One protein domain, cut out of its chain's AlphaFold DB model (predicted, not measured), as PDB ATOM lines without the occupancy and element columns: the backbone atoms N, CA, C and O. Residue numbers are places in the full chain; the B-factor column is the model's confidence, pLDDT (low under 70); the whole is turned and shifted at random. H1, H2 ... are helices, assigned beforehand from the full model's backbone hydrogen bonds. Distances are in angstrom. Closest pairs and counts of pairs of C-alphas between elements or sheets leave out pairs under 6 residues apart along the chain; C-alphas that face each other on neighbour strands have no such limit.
ATOM      1  N   TYR A  39       0.533  -6.035 168.871       88.88
ATOM      2  CA  TYR A  39       0.611  -7.289 168.131       88.88
ATOM      3  C   TYR A  39       1.060  -7.052 166.693       88.88
ATOM      4  O   TYR A  39       0.613  -6.128 166.016       88.88
ATOM      5  N   ASP A  40       1.905  -7.953 166.196       93.31
ATOM      6  CA  ASP A  40       2.150  -8.067 164.763       93.31
ATOM      7  C   ASP A  40       0.845  -8.508 164.084       93.31
ATOM      8  O   ASP A  40       0.372  -9.631 164.273       93.31
ATOM      9  N   MET A  41       0.259  -7.616 163.285       90.38
ATOM     10  CA  MET A  41      -1.028  -7.859 162.632       90.38
ATOM     11  C   MET A  41      -0.979  -9.003 161.619       90.38
ATOM     12  O   MET A  41      -1.994  -9.668 161.406       90.38
ATOM     13  N   LYS A  42       0.181  -9.267 161.007       88.62
ATOM     14  CA  LYS A  42       0.360 -10.413 160.110       88.62
ATOM     15  C   LYS A  42       0.331 -11.706 160.910       88.62
ATOM     16  O   LYS A  42      -0.374 -12.633 160.517       88.62
ATOM     17  N   LYS A  43       1.033 -11.745 162.044       87.75
ATOM     18  CA  LYS A  43       1.011 -12.900 162.951       87.75
ATOM     19  C   LYS A  43      -0.381 -13.133 163.540       87.75
ATOM     20  O   LYS A  43      -0.862 -14.255 163.515       87.75
ATOM     21  N   LEU A  44      -1.060 -12.074 163.984       90.12
ATOM     22  CA  LEU A  44      -2.434 -12.155 164.486       90.12
ATOM     23  C   LEU A  44      -3.400 -12.705 163.425       90.12
ATOM     24  O   LEU A  44      -4.266 -13.518 163.740       90.12
ATOM     25  N   GLY A  45      -3.249 -12.271 162.171       89.62
ATOM     26  CA  GLY A  45      -4.043 -12.772 161.050       89.62
ATOM     27  C   GLY A  45      -3.815 -14.260 160.805       89.62
ATOM     28  O   GLY A  45      -4.783 -15.001 160.669       89.62
ATOM     29  N   ASP A  46      -2.555 -14.695 160.805       85.56
ATOM     30  CA  ASP A  46      -2.178 -16.108 160.678       85.56
ATOM     31  C   ASP A  46      -2.769 -16.942 161.831       85.56
ATOM     32  O   ASP A  46      -3.459 -17.933 161.600       85.56
ATOM     33  N   ASP A  47      -2.612 -16.488 163.078       86.25
ATOM     34  CA  ASP A  47      -3.129 -17.166 164.273       86.25
ATOM     35  C   ASP A  47      -4.662 -17.318 164.240       86.25
ATOM     36  O   ASP A  47      -5.194 -18.392 164.541       86.25
ATOM     37  N   ILE A  48      -5.395 -16.268 163.850       86.62
ATOM     38  CA  ILE A  48      -6.862 -16.308 163.714       86.62
ATOM     39  C   ILE A  48      -7.279 -17.296 162.631       86.62
ATOM     40  O   ILE A  48      -8.208 -18.083 162.841       86.62
ATOM     41  N   MET A  49      -6.609 -17.268 161.484       84.75
ATOM     42  CA  MET A  49      -6.940 -18.141 160.367       84.75
ATOM     43  C   MET A  49      -6.648 -19.612 160.714       84.75
ATOM     44  O   MET A  49      -7.527 -20.457 160.543       84.75
ATOM     45  N   ASN A  50      -5.496 -19.916 161.319       82.12
ATOM     46  CA  ASN A  50      -5.157 -21.269 161.781       82.12
ATOM     47  C   ASN A  50      -6.147 -21.779 162.834       82.12
ATOM     48  O   ASN A  50      -6.637 -22.906 162.746       82.12
ATOM     49  N   ARG A  51      -6.512 -20.938 163.810       82.19
ATOM     50  CA  ARG A  51      -7.503 -21.308 164.828       82.19
ATOM     51  C   ARG A  51      -8.889 -21.535 164.225       82.19
ATOM     52  O   ARG A  51      -9.626 -22.389 164.714       82.19
ATOM     53  N   THR A  52      -9.245 -20.779 163.189       82.25
ATOM     54  CA  THR A  52     -10.493 -20.965 162.441       82.25
ATOM     55  C   THR A  52     -10.514 -22.334 161.771       82.25
ATOM     56  O   THR A  52     -11.473 -23.069 161.979       82.25
ATOM     57  N   LEU A  53      -9.451 -22.718 161.058       79.44
ATOM     58  CA  LEU A  53      -9.355 -24.038 160.423       79.44
ATOM     59  C   LEU A  53      -9.480 -25.176 161.442       79.44
ATOM     60  O   LEU A  53     -10.291 -26.075 161.260       79.44
ATOM     61  N   GLN A  54      -8.752 -25.088 162.561       76.31
ATOM     62  CA  GLN A  54      -8.781 -26.114 163.612       76.31
ATOM     63  C   GLN A  54     -10.160 -26.289 164.259       76.31
ATOM     64  O   GLN A  54     -10.491 -27.372 164.736       76.31
ATOM     65  N   LYS A  55     -10.950 -25.214 164.344       78.75
ATOM     66  CA  LYS A  55     -12.257 -25.229 165.015       78.75
ATOM     67  C   LYS A  55     -13.434 -25.417 164.067       78.75
ATOM     68  O   LYS A  55     -14.513 -25.774 164.533       78.75
ATOM     69  N   LEU A  56     -13.258 -25.143 162.776       81.00
ATOM     70  CA  LEU A  56     -14.315 -25.190 161.771       81.00
ATOM     71  C   LEU A  56     -13.908 -26.101 160.606       81.00
ATOM     72  O   LEU A  56     -13.417 -25.604 159.590       81.00
ATOM     73  N   PRO A  57     -14.210 -27.412 160.690       79.62
ATOM     74  CA  PRO A  57     -13.938 -28.362 159.609       79.62
ATOM     75  C   PRO A  57     -14.564 -27.965 158.263       79.62
ATOM     76  O   PRO A  57     -14.020 -28.272 157.210       79.62
ATOM     77  N   LEU A  58     -15.694 -27.243 158.279       80.06
ATOM     78  CA  LEU A  58     -16.318 -26.705 157.063       80.06
ATOM     79  C   LEU A  58     -15.435 -25.653 156.377       80.06
ATOM     80  O   LEU A  58     -15.268 -25.694 155.162       80.06
ATOM     81  N   VAL A  59     -14.820 -24.750 157.150       80.56
ATOM     82  CA  VAL A  59     -13.877 -23.753 156.619       80.56
ATOM     83  C   VAL A  59     -12.606 -24.440 156.130       80.56
ATOM     84  O   VAL A  59     -12.090 -24.084 155.076       80.56
ATOM     85  N   GLU A  60     -12.131 -25.460 156.842       78.94
ATOM     86  CA  GLU A  60     -11.000 -26.270 156.387       78.94
ATOM     87  C   GLU A  60     -11.281 -26.958 155.044       78.94
ATOM     88  O   GLU A  60     -10.489 -26.832 154.111       78.94
ATOM     89  N   SER A  61     -12.431 -27.623 154.921       79.44
ATOM     90  CA  SER A  61     -12.874 -28.270 153.681       79.44
ATOM     91  C   SER A  61     -12.981 -27.271 152.526       79.44
ATOM     92  O   SER A  61     -12.474 -27.531 151.434       79.44
ATOM     93  N   PHE A  62     -13.555 -26.090 152.778       81.75
ATOM     94  CA  PHE A  62     -13.620 -25.008 151.797       81.75
ATOM     95  C   PHE A  62     -12.228 -24.635 151.264       81.75
ATOM     96  O   PHE A  62     -12.024 -24.610 150.049       81.75
ATOM     97  N   TRP A  63     -11.254 -24.397 152.147       77.81
ATOM     98  CA  TRP A  63      -9.897 -24.026 151.736       77.81
ATOM     99  C   TRP A  63      -9.163 -25.163 151.015       77.81
ATOM    100  O   TRP A  63      -8.491 -24.892 150.021       77.81
ATOM    101  N   ARG A  64      -9.328 -26.424 151.445       76.00
ATOM    102  CA  ARG A  64      -8.757 -27.595 150.746       76.00
ATOM    103  C   ARG A  64      -9.274 -27.728 149.311       76.00
ATOM    104  O   ARG A  64      -8.511 -28.121 148.438       76.00
ATOM    105  N   ASN A  65     -10.543 -27.400 149.071       76.31
ATOM    106  CA  ASN A  65     -11.159 -27.494 147.744       76.31
ATOM    107  C   ASN A  65     -10.900 -26.258 146.869       76.31
ATOM    108  O   ASN A  65     -10.905 -26.364 145.645       76.31
ATOM    109  N   SER A  66     -10.697 -25.090 147.485       74.12
ATOM    110  CA  SER A  66     -10.543 -23.815 146.769       74.12
ATOM    111  C   SER A  66      -9.106 -23.526 146.343       74.12
ATOM    112  O   SER A  66      -8.887 -22.760 145.406       74.12
ATOM    113  N   SER A  88       3.065 -20.730 148.273       70.88
ATOM    114  CA  SER A  88       2.200 -19.675 147.730       70.88
ATOM    115  C   SER A  88       0.825 -19.657 148.405       70.88
ATOM    116  O   SER A  88       0.362 -18.588 148.808       70.88
ATOM    117  N   TRP A  89       0.243 -20.831 148.670       72.00
ATOM    118  CA  TRP A  89      -1.017 -20.956 149.407       72.00
ATOM    119  C   TRP A  89      -0.912 -20.397 150.828       72.00
ATOM    120  O   TRP A  89      -1.834 -19.745 151.312       72.00
ATOM    121  N   LYS A  90       0.232 -20.593 151.499       74.25
ATOM    122  CA  LYS A  90       0.464 -20.076 152.852       74.25
ATOM    123  C   LYS A  90       0.528 -18.552 152.842       74.25
ATOM    124  O   LYS A  90      -0.025 -17.900 153.727       74.25
ATOM    125  N   LEU A  91       1.169 -17.972 151.827       77.44
ATOM    126  CA  LEU A  91       1.197 -16.523 151.639       77.44
ATOM    127  C   LEU A  91      -0.203 -15.965 151.351       77.44
ATOM    128  O   LEU A  91      -0.584 -14.939 151.915       77.44
ATOM    129  N   GLU A  92      -0.979 -16.631 150.500       77.81
ATOM    130  CA  GLU A  92      -2.360 -16.248 150.202       77.81
ATOM    131  C   GLU A  92      -3.254 -16.320 151.445       77.81
ATOM    132  O   GLU A  92      -3.994 -15.378 151.734       77.81
ATOM    133  N   PHE A  93      -3.109 -17.379 152.236       78.44
ATOM    134  CA  PHE A  93      -3.812 -17.575 153.497       78.44
ATOM    135  C   PHE A  93      -3.486 -16.476 154.523       78.44
ATOM    136  O   PHE A  93      -4.390 -15.856 155.090       78.44
ATOM    137  N   GLN A  94      -2.203 -16.137 154.689       81.00
ATOM    138  CA  GLN A  94      -1.765 -15.015 155.532       81.00
ATOM    139  C   GLN A  94      -2.314 -13.670 155.034       81.00
ATOM    140  O   GLN A  94      -2.777 -12.841 155.824       81.00
ATOM    141  N   ASN A  95      -2.306 -13.450 153.718       85.25
ATOM    142  CA  ASN A  95      -2.892 -12.258 153.110       85.25
ATOM    143  C   ASN A  95      -4.405 -12.188 153.347       85.25
ATOM    144  O   ASN A  95      -4.943 -11.095 153.538       85.25
ATOM    145  N   HIS A  96      -5.093 -13.330 153.360       87.25
ATOM    146  CA  HIS A  96      -6.512 -13.400 153.685       87.25
ATOM    147  C   HIS A  96      -6.774 -13.020 155.148       87.25
ATOM    148  O   HIS A  96      -7.634 -12.178 155.408       87.25
ATOM    149  N   GLY A  97      -5.972 -13.526 156.091       89.62
ATOM    150  CA  GLY A  97      -6.043 -13.126 157.502       89.62
ATOM    151  C   GLY A  97      -5.864 -11.617 157.696       89.62
ATOM    152  O   GLY A  97      -6.650 -10.971 158.388       89.62
ATOM    153  N   LEU A  98      -4.901 -11.005 157.002       90.94
ATOM    154  CA  LEU A  98      -4.721  -9.548 157.016       90.94
ATOM    155  C   LEU A  98      -5.922  -8.788 156.436       90.94
ATOM    156  O   LEU A  98      -6.319  -7.752 156.977       90.94
ATOM    157  N   LYS A  99      -6.514  -9.276 155.338       90.38
ATOM    158  CA  LYS A  99      -7.729  -8.680 154.754       90.38
ATOM    159  C   LYS A  99      -8.899  -8.735 155.739       90.38
ATOM    160  O   LYS A  99      -9.612  -7.740 155.857       90.38
ATOM    161  N   LEU A 100      -9.057  -9.837 156.473       89.38
ATOM    162  CA  LEU A 100     -10.086  -9.981 157.504       89.38
ATOM    163  C   LEU A 100      -9.915  -8.935 158.615       89.38
ATOM    164  O   LEU A 100     -10.875  -8.257 158.978       89.38
ATOM    165  N   LEU A 101      -8.686  -8.730 159.095       92.81
ATOM    166  CA  LEU A 101      -8.394  -7.740 160.139       92.81
ATOM    167  C   LEU A 101      -8.637  -6.300 159.665       92.81
ATOM    168  O   LEU A 101      -9.195  -5.495 160.406       92.81
ATOM    169  N   ARG A 102      -8.318  -5.985 158.405       91.56
ATOM    170  CA  ARG A 102      -8.658  -4.681 157.803       91.56
ATOM    171  C   ARG A 102     -10.166  -4.476 157.653       91.56
ATOM    172  O   ARG A 102     -10.647  -3.354 157.774       91.56
ATOM    173  N   LYS A 103     -10.930  -5.539 157.393       90.69
ATOM    174  CA  LYS A 103     -12.397  -5.451 157.383       90.69
ATOM    175  C   LYS A 103     -12.971  -5.236 158.778       90.69
ATOM    176  O   LYS A 103     -13.951  -4.509 158.908       90.69
ATOM    177  N   LEU A 104     -12.330  -5.773 159.814       91.44
ATOM    178  CA  LEU A 104     -12.686  -5.461 161.197       91.44
ATOM    179  C   LEU A 104     -12.413  -3.987 161.546       91.44
ATOM    180  O   LEU A 104     -13.261  -3.356 162.174       91.44
ATOM    181  N   ASP A 105     -11.296  -3.416 161.080       91.44
ATOM    182  CA  ASP A 105     -11.030  -1.970 161.182       91.44
ATOM    183  C   ASP A 105     -12.171  -1.137 160.575       91.44
ATOM    184  O   ASP A 105     -12.692  -0.222 161.215       91.44
ATOM    185  N   GLU A 106     -12.576  -1.473 159.349       92.12
ATOM    186  CA  GLU A 106     -13.648  -0.780 158.630       92.12
ATOM    187  C   GLU A 106     -14.984  -0.872 159.384       92.12
ATOM    188  O   GLU A 106     -15.667   0.135 159.576       92.12
ATOM    189  N   VAL A 107     -15.334  -2.058 159.889       91.50
ATOM    190  CA  VAL A 107     -16.556  -2.272 160.679       91.50
ATOM    191  C   VAL A 107     -16.551  -1.438 161.963       91.50
ATOM    192  O   VAL A 107     -17.550  -0.789 162.267       91.50
ATOM    193  N   LEU A 108     -15.440  -1.397 162.703       91.50
ATOM    194  CA  LEU A 108     -15.329  -0.614 163.943       91.50
ATOM    195  C   LEU A 108     -15.344   0.902 163.701       91.50
ATOM    196  O   LEU A 108     -15.804   1.671 164.557       91.50
ATOM    197  N   LEU A 109     -14.866   1.353 162.541       91.50
ATOM    198  CA  LEU A 109     -14.984   2.748 162.125       91.50
ATOM    199  C   LEU A 109     -16.457   3.113 161.886       91.50
ATOM    200  O   LEU A 109     -16.934   4.122 162.406       91.50
ATOM    201  N   LEU A 110     -17.178   2.257 161.162       91.81
ATOM    202  CA  LEU A 110     -18.557   2.489 160.724       91.81
ATOM    203  C   LEU A 110     -19.620   2.104 161.759       91.81
ATOM    204  O   LEU A 110     -20.793   2.351 161.528       91.81
ATOM    205  N   ILE A 111     -19.244   1.534 162.905       88.62
ATOM    206  CA  ILE A 111     -20.184   0.966 163.889       88.62
ATOM    207  C   ILE A 111     -21.233   1.952 164.443       88.62
ATOM    208  O   ILE A 111     -22.271   1.524 164.936       88.62
ATOM    209  N   ASN A 112     -20.980   3.263 164.349       87.56
ATOM    210  CA  ASN A 112     -21.931   4.320 164.721       87.56
ATOM    211  C   ASN A 112     -22.876   4.736 163.579       87.56
ATOM    212  O   ASN A 112     -23.871   5.413 163.831       87.56
ATOM    213  N   ASP A 113     -22.559   4.377 162.336       89.00
ATOM    214  CA  ASP A 113     -23.361   4.660 161.151       89.00
ATOM    215  C   ASP A 113     -24.047   3.370 160.692       89.00
ATOM    216  O   ASP A 113     -23.502   2.583 159.919       89.00
ATOM    217  N   ASP A 114     -25.273   3.157 161.176       85.94
ATOM    218  CA  ASP A 114     -26.084   1.978 160.856       85.94
ATOM    219  C   ASP A 114     -26.202   1.722 159.346       85.94
ATOM    220  O   ASP A 114     -26.280   0.569 158.916       85.94
ATOM    221  N   THR A 115     -26.266   2.781 158.535       88.75
ATOM    222  CA  THR A 115     -26.493   2.661 157.092       88.75
ATOM    223  C   THR A 115     -25.223   2.188 156.404       88.75
ATOM    224  O   THR A 115     -25.256   1.205 155.654       88.75
ATOM    225  N   LEU A 116     -24.097   2.845 156.683       89.75
ATOM    226  CA  LEU A 116     -22.806   2.452 156.129       89.75
ATOM    227  C   LEU A 116     -22.383   1.074 156.637       89.75
ATOM    228  O   LEU A 116     -21.973   0.243 155.831       89.75
ATOM    229  N   LEU A 117     -22.578   0.784 157.925       89.19
ATOM    230  CA  LEU A 117     -22.289  -0.526 158.498       89.19
ATOM    231  C   LEU A 117     -23.073  -1.633 157.785       89.19
ATOM    232  O   LEU A 117     -22.479  -2.613 157.335       89.19
ATOM    233  N   LYS A 118     -24.396  -1.481 157.632       87.19
ATOM    234  CA  LYS A 118     -25.229  -2.470 156.924       87.19
ATOM    235  C   LYS A 118     -24.774  -2.666 155.482       87.19
ATOM    236  O   LYS A 118     -24.716  -3.804 155.017       87.19
ATOM    237  N   ASN A 119     -24.433  -1.584 154.785       89.62
ATOM    238  CA  ASN A 119     -23.939  -1.655 153.415       89.62
ATOM    239  C   ASN A 119     -22.599  -2.396 153.332       89.62
ATOM    240  O   ASN A 119     -22.460  -3.289 152.495       89.62
ATOM    241  N   THR A 120     -21.652  -2.101 154.224       88.44
ATOM    242  CA  THR A 120     -20.356  -2.790 154.297       88.44
ATOM    243  C   THR A 120     -20.528  -4.274 154.612       88.44
ATOM    244  O   THR A 120     -19.972  -5.115 153.903       88.44
ATOM    245  N   ILE A 121     -21.349  -4.634 155.605       88.25
ATOM    246  CA  ILE A 121     -21.633  -6.042 155.927       88.25
ATOM    247  C   ILE A 121     -22.277  -6.752 154.731       88.25
ATOM    248  O   ILE A 121     -21.820  -7.826 154.347       88.25
ATOM    249  N   LYS A 122     -23.264  -6.135 154.072       88.06
ATOM    250  CA  LYS A 122     -23.908  -6.701 152.876       88.06
ATOM    251  C   LYS A 122     -22.915  -6.923 151.734       88.06
ATOM    252  O   LYS A 122     -22.986  -7.944 151.054       88.06
ATOM    253  N   GLN A 123     -21.982  -5.996 151.516       88.94
ATOM    254  CA  GLN A 123     -20.922  -6.164 150.518       88.94
ATOM    255  C   GLN A 123     -20.018  -7.356 150.848       88.94
ATOM    256  O   GLN A 123     -19.749  -8.164 149.960       88.94
ATOM    257  N   ILE A 124     -19.604  -7.503 152.112       87.81
ATOM    258  CA  ILE A 124     -18.808  -8.651 152.576       87.81
ATOM    259  C   ILE A 124     -19.580  -9.955 152.347       87.81
ATOM    260  O   ILE A 124     -19.057 -10.872 151.714       87.81
ATOM    261  N   THR A 125     -20.844 -10.022 152.775       86.00
ATOM    262  CA  THR A 125     -21.695 -11.204 152.585       86.00
ATOM    263  C   THR A 125     -21.855 -11.555 151.107       86.00
ATOM    264  O   THR A 125     -21.733 -12.719 150.745       86.00
ATOM    265  N   ASN A 126     -22.059 -10.570 150.229       86.31
ATOM    266  CA  ASN A 126     -22.175 -10.812 148.790       86.31
ATOM    267  C   ASN A 126     -20.879 -11.350 148.172       86.31
ATOM    268  O   ASN A 126     -20.938 -12.199 147.285       86.31
ATOM    269  N   ILE A 127     -19.713 -10.863 148.612       85.62
ATOM    270  CA  ILE A 127     -18.416 -11.395 148.169       85.62
ATOM    271  C   ILE A 127     -18.284 -12.852 148.611       85.62
ATOM    272  O   ILE A 127     -17.938 -13.701 147.798       85.62
ATOM    273  N   HIS A 128     -18.597 -13.160 149.864       86.69
ATOM    274  CA  HIS A 128     -18.519 -14.523 150.382       86.69
ATOM    275  C   HIS A 128     -19.491 -15.480 149.685       86.69
ATOM    276  O   HIS A 128     -19.065 -16.549 149.261       86.69
ATOM    277  N   LEU A 129     -20.740 -15.070 149.442       84.06
ATOM    278  CA  LEU A 129     -21.712 -15.884 148.704       84.06
ATOM    279  C   LEU A 129     -21.250 -16.196 147.272       84.06
ATOM    280  O   LEU A 129     -21.460 -17.307 146.797       84.06
ATOM    281  N   LYS A 130     -20.586 -15.248 146.592       85.88
ATOM    282  CA  LYS A 130     -19.977 -15.489 145.270       85.88
ATOM    283  C   LYS A 130     -18.843 -16.514 145.303       85.88
ATOM    284  O   LYS A 130     -18.553 -17.102 144.271       85.88
ATOM    285  N   ASN A 131     -18.208 -16.690 146.458       82.06
ATOM    286  CA  ASN A 131     -17.164 -17.682 146.693       82.06
ATOM    287  C   ASN A 131     -17.715 -18.906 147.441       82.06
ATOM    288  O   ASN A 131     -16.952 -19.584 148.107       82.06
ATOM    289  N   GLU A 132     -19.029 -19.150 147.408       83.62
ATOM    290  CA  GLU A 132     -19.674 -20.313 148.045       83.62
ATOM    291  C   GLU A 132     -19.498 -20.396 149.579       83.62
ATOM    292  O   GLU A 132     -19.859 -21.388 150.214       83.62
ATOM    293  N   VAL A 133     -19.041 -19.312 150.213       81.12
ATOM    294  CA  VAL A 133     -18.953 -19.175 151.670       81.12
ATOM    295  C   VAL A 133     -20.316 -18.737 152.208       81.12
ATOM    296  O   VAL A 133     -20.777 -17.610 151.997       81.12
ATOM    297  N   ASN A 134     -20.979 -19.648 152.918       77.12
ATOM    298  CA  ASN A 134     -22.325 -19.455 153.462       77.12
ATOM    299  C   ASN A 134     -22.319 -19.134 154.974       77.12
ATOM    300  O   ASN A 134     -21.272 -19.075 155.617       77.12
ATOM    301  N   ALA A 135     -23.507 -18.943 155.559       76.88
ATOM    302  CA  ALA A 135     -23.662 -18.536 156.958       76.88
ATOM    303  C   ALA A 135     -23.038 -19.500 157.989       76.88
ATOM    304  O   ALA A 135     -22.624 -19.068 159.068       76.88
ATOM    305  N   GLU A 136     -22.932 -20.790 157.663       77.69
ATOM    306  CA  GLU A 136     -22.376 -21.816 158.555       77.69
ATOM    307  C   GLU A 136     -20.867 -21.635 158.775       77.69
ATOM    308  O   GLU A 136     -20.342 -22.027 159.815       77.69
ATOM    309  N   HIS A 137     -20.188 -20.943 157.855       77.38
ATOM    310  CA  HIS A 137     -18.754 -20.662 157.923       77.38
ATOM    311  C   HIS A 137     -18.407 -19.492 158.861       77.38
ATOM    312  O   HIS A 137     -17.250 -19.343 159.246       77.38
ATOM    313  N   TYR A 138     -19.382 -18.661 159.254       73.44
ATOM    314  CA  TYR A 138     -19.130 -17.490 160.109       73.44
ATOM    315  C   TYR A 138     -19.133 -17.794 161.604       73.44
ATOM    316  O   TYR A 138     -18.679 -16.969 162.397       73.44
ATOM    317  N   THR A 139     -19.679 -18.940 162.014       68.25
ATOM    318  CA  THR A 139     -19.983 -19.178 163.426       68.25
ATOM    319  C   THR A 139     -19.081 -20.260 163.996       68.25
ATOM    320  O   THR A 139     -19.344 -21.447 163.827       68.25
ATOM    321  N   VAL A 140     -18.057 -19.863 164.756       59.09
ATOM    322  CA  VAL A 140     -17.340 -20.786 165.645       59.09
ATOM    323  C   VAL A 140     -18.268 -21.118 166.809       59.09
ATOM    324  O   VAL A 140     -18.362 -20.364 167.778       59.09
ATOM    325  N   ARG A 141     -19.000 -22.232 166.722       52.19
ATOM    326  CA  ARG A 141     -19.783 -22.714 167.864       52.19
ATOM    327  C   ARG A 141     -18.805 -23.248 168.907       52.19
ATOM    328  O   ARG A 141     -18.125 -24.240 168.676       52.19
TER     329      ARG A 141
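This is residues 39 to 66 and 88 to 141 of the 145 residues of the protein "Hypothetical protein" of Didymodactylos carnosus (UniProt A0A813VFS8). A long helix, H3, folds back at its end into H4 as a splayed helical hairpin, and H1 crosses H3 at residues 93 to 101. From the end of H1 the short H2 turns off at a corner, and after H4 the four-residue H5 turns back toward H2, giving a frame of helices with few contacts between them. The printed part has 82 residues, with five named helices, H1 to H5 in chain order, and no named strand; the class is all helix. It is compact, with a radius of gyration of the C-alphas of 13.5 A and spans of 36 by 30 by 26 A.

H3, residues 88 to 110, is 33.0 A long, from C-alpha 88 at (2.200, -19.675, 147.730). H4, residues 114 to 130, is 24.2 A long. H1, residues 41 to 55, is 20.8 A long, from C-alpha 41 at (-1.028, -7.859, 162.632). H2, residues 57 to 66, is 14.0 A long. H5, residues 135 to 138, is 5.6 A long and ends at C-alpha 138, (-19.130, -17.490, 160.109).

H3 and H1 touch, about perpendicular at 77 degrees; the closest C-alphas, of Gly 97 and Gly 45, are 4.1 A apart. H3 and H4 form a hairpin, a shallow tilt of 21 degrees, opposite ways. They touch through residues 107 to 110 and 116 to 121 alone, closest at the C-alphas of Leu 110 and Leu 117, 5.3 A. H1 and H2 touch only at the corner, closest at the C-alphas of Leu 53 and Glu 60, 4.9 A. H2 and H5 only just touch, with 3 pairs of C-alphas within 8 A, the closest Val 59 and His 137 at 5.9 A. H1 and H4 are apart. In H1, H2, H3 and H4 every O i to N i+4 pair is within hydrogen-bond range; H5 is too short for such a pair.

The C-alphas farthest apart, of Ser 88 and Asn 112, are 38.0 A apart. Residues 67 to 87 are not printed, and C-alphas 66 and 88 are 13.4 A apart across the cut. The links printed whole are tight. Residues 139 to 141 have pLDDT under 70.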